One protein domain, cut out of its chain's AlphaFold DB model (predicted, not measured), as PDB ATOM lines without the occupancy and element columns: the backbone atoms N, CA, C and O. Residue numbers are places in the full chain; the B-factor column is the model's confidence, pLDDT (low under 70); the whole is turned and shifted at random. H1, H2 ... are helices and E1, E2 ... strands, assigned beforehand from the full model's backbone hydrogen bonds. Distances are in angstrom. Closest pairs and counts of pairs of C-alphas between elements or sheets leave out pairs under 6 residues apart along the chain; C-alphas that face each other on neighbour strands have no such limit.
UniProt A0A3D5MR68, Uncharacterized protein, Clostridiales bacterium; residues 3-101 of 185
ATOM      1  N   GLY A   3       7.597 -25.611 -11.162       90.75
ATOM      2  CA  GLY A   3       8.755 -24.747 -10.952       90.75
ATOM      3  C   GLY A   3      10.008 -25.580 -10.711       90.75
ATOM      4  O   GLY A   3      10.104 -26.255  -9.696       90.75
ATOM      5  N   GLY A   4      11.000 -25.511 -11.599       88.19
ATOM      6  CA  GLY A   4      12.205 -26.350 -11.514       88.19
ATOM      7  C   GLY A   4      13.140 -26.058 -10.330       88.19
ATOM      8  O   GLY A   4      14.171 -26.697 -10.202       88.19
ATOM      9  N   GLY A   5      12.829 -25.092  -9.465       90.81
ATOM     10  CA  GLY A   5      13.669 -24.700  -8.329       90.81
ATOM     11  C   GLY A   5      12.973 -24.850  -6.980       90.81
ATOM     12  O   GLY A   5      11.970 -25.554  -6.841       90.81
ATOM     13  N   ARG A   6      13.489 -24.130  -5.979       94.56
ATOM     14  CA  ARG A   6      12.806 -23.969  -4.692       94.56
ATOM     15  C   ARG A   6      11.577 -23.074  -4.854       94.56
ATOM     16  O   ARG A   6      11.699 -21.968  -5.378       94.56
ATOM     17  N   VAL A   7      10.423 -23.507  -4.353       96.75
ATOM     18  CA  VAL A   7       9.243 -22.641  -4.215       96.75
ATOM     19  C   VAL A   7       9.313 -21.885  -2.884       96.75
ATOM     20  O   VAL A   7       9.634 -22.462  -1.847       96.75
ATOM     21  N   THR A   8       9.047 -20.578  -2.917       96.81
ATOM     22  CA  THR A   8       9.077 -19.701  -1.737       96.81
ATOM     23  C   THR A   8       7.694 -19.555  -1.114       96.81
ATOM     24  O   THR A   8       6.689 -19.669  -1.820       96.81
ATOM     25  N   LEU A   9       7.620 -19.206   0.175       97.31
ATOM     26  CA  LEU A   9       6.352 -18.855   0.831       97.31
ATOM     27  C   LEU A   9       5.549 -17.786   0.068       97.31
ATOM     28  O   LEU A   9       4.332 -17.894  -0.056       97.31
ATOM     29  N   GLU A  10       6.218 -16.758  -0.463       97.62
ATOM     30  CA  GLU A  10       5.572 -15.715  -1.273       97.62
ATOM     31  C   GLU A  10       4.925 -16.305  -2.532       97.62
ATOM     32  O   GLU A  10       3.768 -16.012  -2.828       97.62
ATOM     33  N   ALA A  11       5.640 -17.184  -3.241       97.12
ATOM     34  CA  ALA A  11       5.117 -17.848  -4.427       97.12
ATOM     35  C   ALA A  11       3.949 -18.790  -4.092       97.12
ATOM     36  O   ALA A  11       2.974 -18.822  -4.839       97.12
ATOM     37  N   MET A  12       4.011 -19.513  -2.966       97.44
ATOM     38  CA  MET A  12       2.909 -20.366  -2.498       97.44
ATOM     39  C   MET A  12       1.655 -19.544  -2.179       97.44
ATOM     40  O   MET A  12       0.563 -19.902  -2.608       97.44
ATOM     41  N   ARG A  13       1.807 -18.424  -1.459       97.25
ATOM     42  CA  ARG A  13       0.691 -17.521  -1.131       97.25
ATOM     43  C   ARG A  13       0.075 -16.912  -2.379       97.25
ATOM     44  O   ARG A  13      -1.134 -16.963  -2.541       97.25
ATOM     45  N   LYS A  14       0.908 -16.434  -3.303       97.75
ATOM     46  CA  LYS A  14       0.421 -15.929  -4.583       97.75
ATOM     47  C   LYS A  14      -0.328 -17.010  -5.369       97.75
ATOM     48  O   LYS A  14      -1.355 -16.726  -5.962       97.75
ATOM     49  N   ALA A  15       0.166 -18.246  -5.376       97.00
ATOM     50  CA  ALA A  15      -0.512 -19.349  -6.047       97.00
ATOM     51  C   ALA A  15      -1.895 -19.638  -5.438       97.00
ATOM     52  O   ALA A  15      -2.837 -19.866  -6.190       97.00
ATOM     53  N   LEU A  16      -2.029 -19.575  -4.108       95.88
ATOM     54  CA  LEU A  16      -3.330 -19.647  -3.433       95.88
ATOM     55  C   LEU A  16      -4.252 -18.497  -3.852       95.88
ATOM     56  O   LEU A  16      -5.394 -18.750  -4.222       95.88
ATOM     57  N   ASP A  17      -3.751 -17.258  -3.837       96.75
ATOM     58  CA  ASP A  17      -4.534 -16.067  -4.199       96.75
ATOM     59  C   ASP A  17      -5.050 -16.129  -5.649       96.75
ATOM     60  O   ASP A  17      -6.160 -15.688  -5.941       96.75
ATOM     61  N   GLU A  18      -4.263 -16.717  -6.554       97.44
ATOM     62  CA  GLU A  18      -4.609 -16.924  -7.967       97.44
ATOM     63  C   GLU A  18      -5.432 -18.210  -8.209       97.44
ATOM     64  O   GLU A  18      -5.753 -18.538  -9.352       97.44
ATOM     65  N   GLY A  19      -5.774 -18.966  -7.160       96.25
ATOM     66  CA  GLY A  19      -6.592 -20.180  -7.259       96.25
ATOM     67  C   GLY A  19      -5.889 -21.368  -7.926       96.25
ATOM     68  O   GLY A  19      -6.530 -22.196  -8.577       96.25
ATOM     69  N   VAL A  20      -4.565 -21.464  -7.805       96.81
ATOM     70  CA  VAL A  20      -3.791 -22.592  -8.334       96.81
ATOM     71  C   VAL A  20      -4.063 -23.848  -7.507       96.81
ATOM     72  O   VAL A  20      -3.755 -23.893  -6.325       96.81
ATOM     73  N   ALA A  21      -4.532 -24.915  -8.157       95.75
ATOM     74  CA  ALA A  21      -4.835 -26.184  -7.485       95.75
ATOM     75  C   ALA A  21      -3.590 -26.946  -6.979       95.75
ATOM     76  O   ALA A  21      -3.661 -27.702  -6.008       95.75
ATOM     77  N   GLY A  22      -2.431 -26.769  -7.626       96.25
ATOM     78  CA  GLY A  22      -1.200 -27.408  -7.171       96.25
ATOM     79  C   GLY A  22       0.103 -26.890  -7.776       96.25
ATOM     80  O   GLY A  22       0.138 -26.340  -8.885       96.25
ATOM     81  N   ILE A  23       1.192 -27.097  -7.036       97.12
ATOM     82  CA  ILE A  23       2.576 -26.778  -7.398       97.12
ATOM     83  C   ILE A  23       3.411 -28.054  -7.338       97.12
ATOM     84  O   ILE A  23       3.418 -28.751  -6.327       97.12
ATOM     85  N   VAL A  24       4.172 -28.311  -8.397       97.06
ATOM     86  CA  VAL A  24       5.273 -29.277  -8.389       97.06
ATOM     87  C   VAL A  24       6.579 -28.497  -8.427       97.06
ATOM     88  O   VAL A  24       6.760 -27.661  -9.317       97.06
ATOM     89  N   SER A  25       7.477 -28.737  -7.474       96.62
ATOM     90  CA  SER A  25       8.779 -28.070  -7.441       96.62
ATOM     91  C   SER A  25       9.942 -28.994  -7.102       96.62
ATOM     92  O   SER A  25       9.744 -30.140  -6.692       96.62
ATOM     93  N   GLY A  26      11.167 -28.491  -7.284       94.25
ATOM     94  CA  GLY A  26      12.387 -29.152  -6.811       94.25
ATOM     95  C   GLY A  26      12.366 -29.292  -5.292       94.25
ATOM     96  O   GLY A  26      12.347 -30.392  -4.749       94.25
ATOM     97  N   GLY A  27      12.256 -28.164  -4.591       94.62
ATOM     98  CA  GLY A  27      12.174 -28.165  -3.134       94.62
ATOM     99  C   GLY A  27      11.396 -27.000  -2.540       94.62
ATOM    100  O   GLY A  27      10.869 -26.146  -3.256       94.62
ATOM    101  N   ALA A  28      11.315 -26.991  -1.214       95.31
ATOM    102  CA  ALA A  28      10.745 -25.925  -0.392       95.31
ATOM    103  C   ALA A  28      11.377 -25.964   1.002       95.31
ATOM    104  O   ALA A  28      11.805 -27.027   1.457       95.31
ATOM    105  N   ASP A  29      11.405 -24.840   1.710       93.81
ATOM    106  CA  ASP A  29      11.821 -24.855   3.113       93.81
ATOM    107  C   ASP A  29      10.674 -25.343   4.001       93.81
ATOM    108  O   ASP A  29       9.511 -24.979   3.815       93.81
ATOM    109  N   MET A  30      10.994 -26.186   4.986       91.25
ATOM    110  CA  MET A  30       9.991 -26.724   5.910       91.25
ATOM    111  C   MET A  30       9.288 -25.604   6.693       91.25
ATOM    112  O   MET A  30       8.084 -25.678   6.914       91.25
ATOM    113  N   GLU A  31      10.021 -24.550   7.059       93.25
ATOM    114  CA  GLU A  31       9.488 -23.380   7.769       93.25
ATOM    115  C   GLU A  31       8.469 -22.601   6.927       93.25
ATOM    116  O   GLU A  31       7.460 -22.138   7.462       93.25
ATOM    117  N   ASP A  32       8.690 -22.508   5.612       95.44
ATOM    118  CA  ASP A  32       7.754 -21.876   4.679       95.44
ATOM    119  C   ASP A  32       6.445 -22.677   4.621       95.44
ATOM    120  O   ASP A  32       5.361 -22.104   4.720       95.44
ATOM    121  N   LEU A  33       6.530 -24.008   4.542       93.25
ATOM    122  CA  LEU A  33       5.352 -24.883   4.536       93.25
ATOM    123  C   LEU A  33       4.577 -24.824   5.858       93.25
ATOM    124  O   LEU A  33       3.353 -24.719   5.842       93.25
ATOM    125  N   VAL A  34       5.271 -24.833   6.997       92.94
ATOM    126  CA  VAL A  34       4.651 -24.663   8.323       92.94
ATOM    127  C   VAL A  34       3.970 -23.297   8.424       92.94
ATOM    128  O   VAL A  34       2.838 -23.202   8.895       92.94
ATOM    129  N   SER A  35       4.620 -22.240   7.931       94.88
ATOM    130  CA  SER A  35       4.067 -20.879   7.911       94.88
ATOM    131  C   SER A  35       2.851 -20.741   6.997       94.88
ATOM    132  O   SER A  35       1.969 -19.926   7.271       94.88
ATOM    133  N   LEU A  36       2.806 -21.507   5.905       94.81
ATOM    134  CA  LEU A  36       1.661 -21.572   5.003       94.81
ATOM    135  C   LEU A  36       0.482 -22.312   5.647       94.81
ATOM    136  O   LEU A  36      -0.643 -21.829   5.595       94.81
ATOM    137  N   LEU A  37       0.752 -23.466   6.265       91.69
ATOM    138  CA  LEU A  37      -0.255 -24.338   6.874       91.69
ATOM    139  C   LEU A  37      -0.749 -23.842   8.240       91.69
ATOM    140  O   LEU A  37      -1.805 -24.266   8.705       91.69
ATOM    141  N   GLY A  38       0.031 -23.000   8.920       91.31
ATOM    142  CA  GLY A  38      -0.236 -22.560  10.292       91.31
ATOM    143  C   GLY A  38      -0.053 -23.655  11.351       91.31
ATOM    144  O   GLY A  38      -0.446 -23.461  12.501       91.31
ATOM    145  N   ARG A  39       0.522 -24.808  10.981       88.19
ATOM    146  CA  ARG A  39       0.796 -25.947  11.866       88.19
ATOM    147  C   ARG A  39       1.975 -26.773  11.360       88.19
ATOM    148  O   ARG A  39       2.297 -26.744  10.173       88.19
ATOM    149  N   ASP A  40       2.559 -27.565  12.252       85.19
ATOM    150  CA  ASP A  40       3.631 -28.492  11.899       85.19
ATOM    151  C   ASP A  40       3.132 -29.666  11.046       85.19
ATOM    152  O   ASP A  40       2.043 -30.206  11.261       85.19
ATOM    153  N   ILE A  41       3.983 -30.121  10.122       82.88
ATOM    154  CA  ILE A  41       3.786 -31.373   9.384       82.88
ATOM    155  C   ILE A  41       4.294 -32.520  10.264       82.88
ATOM    156  O   ILE A  41       5.487 -32.829  10.316       82.88
ATOM    157  N   VAL A  42       3.385 -33.140  11.011       69.56
ATOM    158  CA  VAL A  42       3.735 -34.149  12.017       69.56
ATOM    159  C   VAL A  42       4.088 -35.479  11.344       69.56
ATOM    160  O   VAL A  42       3.342 -36.001  10.521       69.56
ATOM    161  N   VAL A  43       5.242 -36.048  11.715       73.00
ATOM    162  CA  VAL A  43       5.717 -37.408  11.364       73.00
ATOM    163  C   VAL A  43       5.719 -37.775   9.869       73.00
ATOM    164  O   VAL A  43       5.754 -38.959   9.535       73.00
ATOM    165  N   GLY A  44       5.731 -36.788   8.969       74.94
ATOM    166  CA  GLY A  44       5.712 -37.030   7.523       74.94
ATOM    167  C   GLY A  44       4.399 -37.649   7.036       74.94
ATOM    168  O   GLY A  44       4.426 -38.489   6.134       74.94
ATOM    169  N   ILE A  45       3.281 -37.287   7.670       84.69
ATOM    170  CA  ILE A  45       1.931 -37.610   7.204       84.69
ATOM    171  C   ILE A  45       1.288 -36.335   6.649       84.69
ATOM    172  O   ILE A  45       1.281 -35.314   7.333       84.69
ATOM    173  N   THR A  46       0.764 -36.398   5.424       90.50
ATOM    174  CA  THR A  46       0.077 -35.288   4.733       90.50
ATOM    175  C   THR A  46      -1.179 -35.787   4.012       90.50
ATOM    176  O   THR A  46      -1.388 -36.992   3.862       90.50
ATOM    177  N   GLY A  47      -2.008 -34.864   3.531       87.69
ATOM    178  CA  GLY A  47      -3.277 -35.124   2.849       87.69
ATOM    179  C   GLY A  47      -4.513 -34.853   3.703       87.69
ATOM    180  O   GLY A  47      -5.607 -35.229   3.301       87.69
ATOM    181  N   GLN A  48      -4.350 -34.259   4.887       87.06
ATOM    182  CA  GLN A  48      -5.440 -33.888   5.810       87.06
ATOM    183  C   GLN A  48      -5.379 -32.391   6.158       87.06
ATOM    184  O   GLN A  48      -5.861 -31.939   7.199       87.06
ATOM    185  N   GLU A  49      -4.667 -31.629   5.339       89.19
ATOM    186  CA  GLU A  49      -4.521 -30.188   5.437       89.19
ATOM    187  C   GLU A  49      -5.752 -29.526   4.818       89.19
ATOM    188  O   GLU A  49      -6.160 -29.869   3.712       89.19
ATOM    189  N   GLU A  50      -6.327 -28.555   5.524       87.56
ATOM    190  CA  GLU A  50      -7.382 -27.691   4.989       87.56
ATOM    191  C   GLU A  50      -6.731 -26.551   4.193       87.56
ATOM    192  O   GLU A  50      -6.709 -25.398   4.621       87.56
ATOM    193  N   LEU A  51      -6.105 -26.907   3.069       90.31
ATOM    194  CA  LEU A  51      -5.421 -25.980   2.175       90.31
ATOM    195  C   LEU A  51      -5.814 -26.279   0.725       90.31
ATOM    196  O   LEU A  51      -5.570 -27.380   0.236       90.31
ATOM    197  N   ASP A  52      -6.333 -25.279   0.012       93.19
ATOM    198  CA  ASP A  52      -6.755 -25.392  -1.397       93.19
ATOM    199  C   ASP A  52      -5.573 -25.394  -2.394       93.19
ATOM    200  O   ASP A  52      -5.705 -25.006  -3.553       93.19
ATOM    201  N   LEU A  53      -4.395 -25.829  -1.944       95.69
ATOM    202  CA  LEU A  53      -3.177 -25.922  -2.736       95.69
ATOM    203  C   LEU A  53      -2.437 -27.215  -2.392       95.69
ATOM    204  O   LEU A  53      -1.972 -27.403  -1.269       95.69
ATOM    205  N   THR A  54      -2.250 -28.078  -3.390       96.06
ATOM    206  CA  THR A  54      -1.407 -29.273  -3.258       96.06
ATOM    207  C   THR A  54       0.034 -28.959  -3.656       96.06
ATOM    208  O   THR A  54       0.275 -28.456  -4.750       96.06
ATOM    209  N   ILE A  55       1.011 -29.284  -2.809       95.44
ATOM    210  CA  ILE A  55       2.437 -29.080  -3.109       95.44
ATOM    211  C   ILE A  55       3.145 -30.433  -3.152       95.44
ATOM    212  O   ILE A  55       3.098 -31.189  -2.182       95.44
ATOM    213  N   VAL A  56       3.823 -30.723  -4.262       96.25
ATOM    214  CA  VAL A  56       4.683 -31.901  -4.423       96.25
ATOM    215  C   VAL A  56       6.117 -31.441  -4.632       96.25
ATOM    216  O   VAL A  56       6.411 -30.678  -5.552       96.25
ATOM    217  N   LEU A  57       7.006 -31.917  -3.766       94.88
ATOM    218  CA  LEU A  57       8.441 -31.688  -3.873       94.88
ATOM    219  C   LEU A  57       9.069 -32.945  -4.453       94.88
ATOM    220  O   LEU A  57       8.930 -34.025  -3.880       94.88
ATOM    221  N   THR A  58       9.752 -32.792  -5.573       93.19
ATOM    222  CA  THR A  58      10.488 -33.884  -6.214       93.19
ATOM    223  C   THR A  58      11.706 -34.249  -5.365       93.19
ATOM    224  O   THR A  58      11.865 -35.405  -4.970       93.19
ATOM    225  N   GLU A  59      12.495 -33.245  -4.962       90.06
ATOM    226  CA  GLU A  59      13.810 -33.462  -4.346       90.06
ATOM    227  C   GLU A  59      13.778 -33.320  -2.815       90.06
ATOM    228  O   GLU A  59      14.716 -33.728  -2.125       90.06
ATOM    229  N   GLY A  60      12.679 -32.790  -2.264       90.12
ATOM    230  CA  GLY A  60      12.424 -32.674  -0.826       90.12
ATOM    231  C   GLY A  60      12.684 -31.276  -0.256       90.12
ATOM    232  O   GLY A  60      12.487 -30.266  -0.924       90.12
ATOM    233  N   PHE A  61      13.085 -31.198   1.016       90.50
ATOM    234  CA  PHE A  61      13.216 -29.916   1.719       90.50
ATOM    235  C   PHE A  61      14.554 -29.213   1.466       90.50
ATOM    236  O   PHE A  61      15.611 -29.837   1.553       90.50
ATOM    237  N   GLY A  62      14.509 -27.898   1.248       87.94
ATOM    238  CA  GLY A  62      15.665 -27.031   1.022       87.94
ATOM    239  C   GLY A  62      15.744 -26.464  -0.399       87.94
ATOM    240  O   GLY A  62      14.812 -26.556  -1.199       87.94
ATOM    241  N   SER A  63      16.894 -25.869  -0.722       85.19
ATOM    242  CA  SER A  63      17.164 -25.247  -2.027       85.19
ATOM    243  C   SER A  63      17.687 -26.253  -3.056       85.19
ATOM    244  O   SER A  63      18.803 -26.117  -3.550       85.19
ATOM    245  N   MET A  64      16.894 -27.282  -3.354       82.69
ATOM    246  CA  MET A  64      17.245 -28.286  -4.362       82.69
ATOM    247  C   MET A  64      16.530 -27.991  -5.686       82.69
ATOM    248  O   MET A  64      15.303 -27.842  -5.682       82.69
ATOM    249  N   PRO A  65      17.265 -27.864  -6.806       86.69
ATOM    250  CA  PRO A  65      16.647 -27.807  -8.122       86.69
ATOM    251  C   PRO A  65      16.069 -29.174  -8.482       86.69
ATOM    252  O   PRO A  65      16.627 -30.200  -8.097       86.69
ATOM    253  N   MET A  66      14.967 -29.155  -9.225       91.06
ATOM    254  CA  MET A  66      14.395 -30.339  -9.842       91.06
ATOM    255  C   MET A  66      15.410 -30.938 -10.817       91.06
ATOM    256  O   MET A  66      16.096 -30.190 -11.520       91.06
ATOM    257  N   ALA A  67      15.494 -32.261 -10.884       85.56
ATOM    258  CA  ALA A  67      16.280 -32.931 -11.907       85.56
ATOM    259  C   ALA A  67      15.817 -32.486 -13.310       85.56
ATOM    260  O   ALA A  67      14.618 -32.399 -13.581       85.56
ATOM    261  N   GLU A  68      16.773 -32.156 -14.183       84.12
ATOM    262  CA  GLU A  68      16.503 -31.532 -15.488       84.12
ATOM    263  C   GLU A  68      15.601 -32.407 -16.365       84.12
ATOM    264  O   GLU A  68      14.672 -31.913 -16.998       84.12
ATOM    265  N   ASP A  69      15.811 -33.719 -16.319       83.44
ATOM    266  CA  ASP A  69      15.033 -34.726 -17.033       83.44
ATOM    267  C   ASP A  69      13.559 -34.766 -16.575       83.44
ATOM    268  O   ASP A  69      12.647 -34.798 -17.403       83.44
ATOM    269  N   VAL A  70      13.309 -34.675 -15.263       88.50
ATOM    270  CA  VAL A  70      11.958 -34.577 -14.678       88.50
ATOM    271  C   VAL A  70      11.306 -33.251 -15.051       88.50
ATOM    272  O   VAL A  70      10.124 -33.218 -15.394       88.50
ATOM    273  N   PHE A  71      12.063 -32.153 -14.993       91.62
ATOM    274  CA  PHE A  71      11.546 -30.838 -15.351       91.62
ATOM    275  C   PHE A  71      11.129 -30.787 -16.820       91.62
ATOM    276  O   PHE A  71      10.016 -30.351 -17.111       91.62
ATOM    277  N   GLU A  72      11.968 -31.272 -17.735       89.69
ATOM    278  CA  GLU A  72      11.648 -31.319 -19.163       89.69
ATOM    279  C   GLU A  72      10.477 -32.270 -19.455       89.69
ATOM    280  O   GLU A  72       9.599 -31.921 -20.245       89.69
ATOM    281  N   PHE A  73      10.373 -33.408 -18.755       88.00
ATOM    282  CA  PHE A  73       9.206 -34.294 -18.847       88.00
ATOM    283  C   PHE A  73       7.904 -33.586 -18.439       88.00
ATOM    284  O   PHE A  73       6.923 -33.593 -19.181       88.00
ATOM    285  N   LEU A  74       7.891 -32.921 -17.280       90.94
ATOM    286  CA  LEU A  74       6.712 -32.192 -16.807       90.94
ATOM    287  C   LEU A  74       6.400 -30.970 -17.679       90.94
ATOM    288  O   LEU A  74       5.235 -30.623 -17.868       90.94
ATOM    289  N   ARG A  75       7.428 -30.318 -18.224       90.50
ATOM    290  CA  ARG A  75       7.290 -29.191 -19.149       90.50
ATOM    291  C   ARG A  75       6.680 -29.621 -20.480       90.50
ATOM    292  O   ARG A  75       5.866 -28.881 -21.022       90.50
ATOM    293  N   ALA A  76       7.009 -30.809 -20.982       88.50
ATOM    294  CA  ALA A  76       6.386 -31.363 -22.183       88.50
ATOM    295  C   ALA A  76       4.865 -31.557 -22.027       88.50
ATOM    296  O   ALA A  76       4.146 -31.622 -23.024       88.50
ATOM    297  N   ALA A  77       4.362 -31.590 -20.789       88.75
ATOM    298  CA  ALA A  77       2.940 -31.635 -20.479       88.75
ATOM    299  C   ALA A  77       2.268 -30.254 -20.332       88.75
ATOM    300  O   ALA A  77       1.121 -30.170 -19.886       88.75
ATOM    301  N   GLU A  78       2.946 -29.156 -20.680       91.69
ATOM    302  CA  GLU A  78       2.365 -27.813 -20.622       91.69
ATOM    303  C   GLU A  78       1.055 -27.724 -21.428       91.69
ATOM    304  O   GLU A  78       0.953 -28.182 -22.565       91.69
ATOM    305  N   GLY A  79       0.022 -27.141 -20.814       91.44
ATOM    306  CA  GLY A  79      -1.317 -27.035 -21.401       91.44
ATOM    307  C   GLY A  79      -2.201 -28.276 -21.230       91.44
ATOM    308  O   GLY A  79      -3.396 -28.195 -21.515       91.44
ATOM    309  N   ARG A  80      -1.668 -29.396 -20.721       90.44
ATOM    310  CA  ARG A  80      -2.449 -30.607 -20.420       90.44
ATOM    311  C   ARG A  80      -3.039 -30.555 -19.014       90.44
ATOM    312  O   ARG A  80      -2.505 -29.920 -18.102       90.44
ATOM    313  N   THR A  81      -4.156 -31.253 -18.825       91.50
ATOM    314  CA  THR A  81      -4.727 -31.477 -17.494       91.50
ATOM    315  C   THR A  81      -3.939 -32.559 -16.769       91.50
ATOM    316  O   THR A  81      -3.720 -33.637 -17.313       91.50
ATOM    317  N   VAL A  82      -3.555 -32.280 -15.525       92.06
ATOM    318  CA  VAL A  82      -2.879 -33.223 -14.632       92.06
ATOM    319  C   VAL A  82      -3.633 -33.324 -13.317       92.06
ATOM    320  O   VAL A  82      -4.199 -32.336 -12.843       92.06
ATOM    321  N   SER A  83      -3.598 -34.504 -12.713       94.31
ATOM    322  CA  SER A  83      -4.085 -34.721 -11.352       94.31
ATOM    323  C   SER A  83      -2.893 -34.868 -10.419       94.31
ATOM    324  O   SER A  83      -1.915 -35.530 -10.757       94.31
ATOM    325  N   VAL A  84      -2.962 -34.254  -9.241       94.69
ATOM    326  CA  VAL A  84      -1.876 -34.302  -8.258       94.69
ATOM    327  C   VAL A  84      -2.434 -34.774  -6.928       94.69
ATOM    328  O   VAL A  84      -3.461 -34.276  -6.469       94.69
ATOM    329  N   ASN A  85      -1.740 -35.719  -6.304       94.44
ATOM    330  CA  ASN A  85      -1.996 -36.161  -4.947       94.44
ATOM    331  C   ASN A  85      -0.744 -35.902  -4.101       94.44
ATOM    332  O   ASN A  85       0.305 -36.492  -4.340       94.44
ATOM    333  N   GLY A  86      -0.848 -35.006  -3.118       93.19
ATOM    334  CA  GLY A  86       0.253 -34.663  -2.211       93.19
ATOM    335  C   GLY A  86       0.323 -35.520  -0.943       93.19
ATOM    336  O   GLY A  86       1.148 -35.237  -0.070       93.19
ATOM    337  N   SER A  87      -0.549 -36.520  -0.785       92.88
ATOM    338  CA  SER A  87      -0.582 -37.366   0.408       92.88
ATOM    339  C   SER A  87       0.700 -38.178   0.552       92.88
ATOM    340  O   SER A  87       1.150 -38.862  -0.362       92.88
ATOM    341  N   THR A  88       1.280 -38.122   1.742       91.38
ATOM    342  CA  THR A  88       2.480 -38.861   2.122       91.38
ATOM    343  C   THR A  88       2.195 -39.609   3.410       91.38
ATOM    344  O   THR A  88       1.592 -39.059   4.326       91.38
ATOM    345  N   GLN A  89       2.650 -40.855   3.504       89.31
ATOM    346  CA  GLN A  89       2.637 -41.640   4.734       89.31
ATOM    347  C   GLN A  89       3.900 -42.496   4.781       89.31
ATOM    348  O   GLN A  89       4.108 -43.369   3.945       89.31
ATOM    349  N   VAL A  90       4.772 -42.239   5.758       82.38
ATOM    350  CA  VAL A  90       6.098 -42.884   5.843       82.38
ATOM    351  C   VAL A  90       6.131 -44.162   6.695       82.38
ATOM    352  O   VAL A  90       7.145 -44.861   6.728       82.38
ATOM    353  N   ARG A  91       5.048 -44.474   7.420       81.88
ATOM    354  CA  ARG A  91       4.888 -45.696   8.241       81.88
ATOM    355  C   ARG A  91       3.863 -46.643   7.599       81.88
ATOM    356  O   ARG A  91       3.453 -46.403   6.474       81.88
ATOM    357  N   ALA A  92       3.512 -47.737   8.287       75.25
ATOM    358  CA  ALA A  92       2.610 -48.800   7.816       75.25
ATOM    359  C   ALA A  92       1.490 -48.281   6.894       75.25
ATOM    360  O   ALA A  92       0.782 -47.357   7.278       75.25
ATOM    361  N   GLY A  93       1.347 -48.870   5.701       81.06
ATOM    362  CA  GLY A  93       0.493 -48.324   4.639       81.06
ATOM    363  C   GLY A  93       1.142 -47.129   3.943       81.06
ATOM    364  O   GLY A  93       0.581 -46.043   3.953       81.06
ATOM    365  N   VAL A  94       2.353 -47.321   3.405       87.25
ATOM    366  CA  VAL A  94       3.131 -46.244   2.778       87.25
ATOM    367  C   VAL A  94       2.338 -45.630   1.629       87.25
ATOM    368  O   VAL A  94       1.956 -46.339   0.703       87.25
ATOM    369  N   VAL A  95       2.147 -44.314   1.683       89.94
ATOM    370  CA  VAL A  95       1.556 -43.516   0.605       89.94
ATOM    371  C   VAL A  95       2.620 -42.544   0.125       89.94
ATOM    372  O   VAL A  95       3.327 -41.933   0.936       89.94
ATOM    373  N   ARG A  96       2.778 -42.444  -1.191       91.25
ATOM    374  CA  ARG A  96       3.679 -41.489  -1.828       91.25
ATOM    375  C   ARG A  96       2.850 -40.447  -2.569       91.25
ATOM    376  O   ARG A  96       1.776 -40.796  -3.054       91.25
ATOM    377  N   PRO A  97       3.355 -39.211  -2.681       93.44
ATOM    378  CA  PRO A  97       2.789 -38.256  -3.608       93.44
ATOM    379  C   PRO A  97       2.828 -38.797  -5.034       93.44
ATOM    380  O   PRO A  97       3.780 -39.480  -5.417       93.44
ATOM    381  N   GLU A  98       1.819 -38.444  -5.818       93.75
ATOM    382  CA  GLU A  98       1.670 -38.874  -7.203       93.75
ATOM    383  C   GLU A  98       1.282 -37.689  -8.086       93.75
ATOM    384  O   GLU A  98       0.500 -36.816  -7.696       93.75
ATOM    385  N   ILE A  99       1.829 -37.676  -9.297       93.31
ATOM    386  CA  ILE A  99       1.445 -36.767 -10.374       93.31
ATOM    387  C   ILE A  99       0.971 -37.661 -11.513       93.31
ATOM    388  O   ILE A  99       1.728 -38.494 -12.004       93.31
ATOM    389  N   ILE A 100      -0.289 -37.507 -11.905       91.69
ATOM    390  CA  ILE A 100      -0.935 -38.335 -12.918       91.69
ATOM    391  C   ILE A 100      -1.163 -37.469 -14.152       91.69
ATOM    392  O   ILE A 100      -1.976 -36.538 -14.136       91.69
ATOM    393  N   LEU A 101      -0.439 -37.800 -15.216       88.94
ATOM    394  CA  LEU A 101      -0.613 -37.244 -16.549       88.94
ATOM    395  C   LEU A 101      -1.363 -38.279 -17.403       88.94
ATOM    396  O   LEU A 101      -0.816 -39.356 -17.636       88.94
TER     397      LEU A 101
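Overview. This is residues 3 to 101 of the 185 residues of an uncharacterized protein of Clostridiales bacterium (UniProt A0A3D5MR68). What is the main picture? A small, strongly twisted sheet of three parallel strands, E1, E2 and E3, makes the core; H1 and H2, side by side, graze it, and H3 lies over E2, away from both. A small hairpin, E4 and E5, packs with E4 on E3, and its long loop, residues 86 to 97, has C-alphas up to 22 A from the mean of the C-alphas. What is printed? The 99 residues hold three named helices and five named strands, in the order E1 H1 E2 H2 E3 H3 E4 E5; the class is mixed, helices and strands. How large is it? It is compact, with a radius of gyration of the C-alphas of 13.1 A and spans of 34 by 32 by 25 A.

Arrangement. How is the sheet built? E1, residues 3 to 7, and E3, residues 54 to 61, are edge strands, parallel to the inner strand E2, residues 22 to 28. N 7 and O 27 are 2.9 A apart, and N 23 and O 54 are 2.8 A apart, both within hydrogen-bond range. E3 bends by 98 degrees at residue 58. Where do the helices stand? H1, residues 9 to 17, and H2, residues 30 to 37, touch, the closest C-alphas being those of Leu 9 and Asp 32, 5.1 A, at a shallow tilt of 25 degrees, the same way; each is on the sheet but only grazes it. E1, H1, E2 and E2, H2, E3 are strand-helix-strand units, two parallel neighbour strands with a helix between, each with a right-handed crossover. H3, residues 68 to 76, is over E2 and, only just, with 3 C-alphas, over E1, at a height over the sheet of 10.0 A, along the strands at 14 degrees to E2 on the local plane. And the hairpin? E4, residues 83 to 85, and E5, residues 98 to 100, are antiparallel, with N 100 and O 83 2.8 A apart, within hydrogen-bond range. The closest C-alphas of E3 and E4 are those of Thr 54 and Val 84, 7.1 A. What do the helix backbones show? In H1, H2 and H3 every O i to N i+4 pair is within hydrogen-bond range.

Along the chain. Where does the first element begin? E1 begins at C-alpha 3, (8.755, -24.747, -10.952), and is 7.1 A long. How long are the others? H1 is 12.3 A, E2 13.8 A, H2 10.6 A, E3 15.5 A, H3 12.1 A, E4 6.9 A and E5 6.3 A. Where does the last end? E5 ends at C-alpha 100, (-0.935, -38.335, -12.918).

Size, cuts and confidence. What is farthest apart? The C-alphas of Gly 79 and Ala 92, 36.6 A. Which links are long? H2 to E3, 16 residues, and E4 to E5, 12 residues; the printed part has no cut. Where is confidence low? The mean pLDDT of the printed part is 91.0, and residue 42 is under 70.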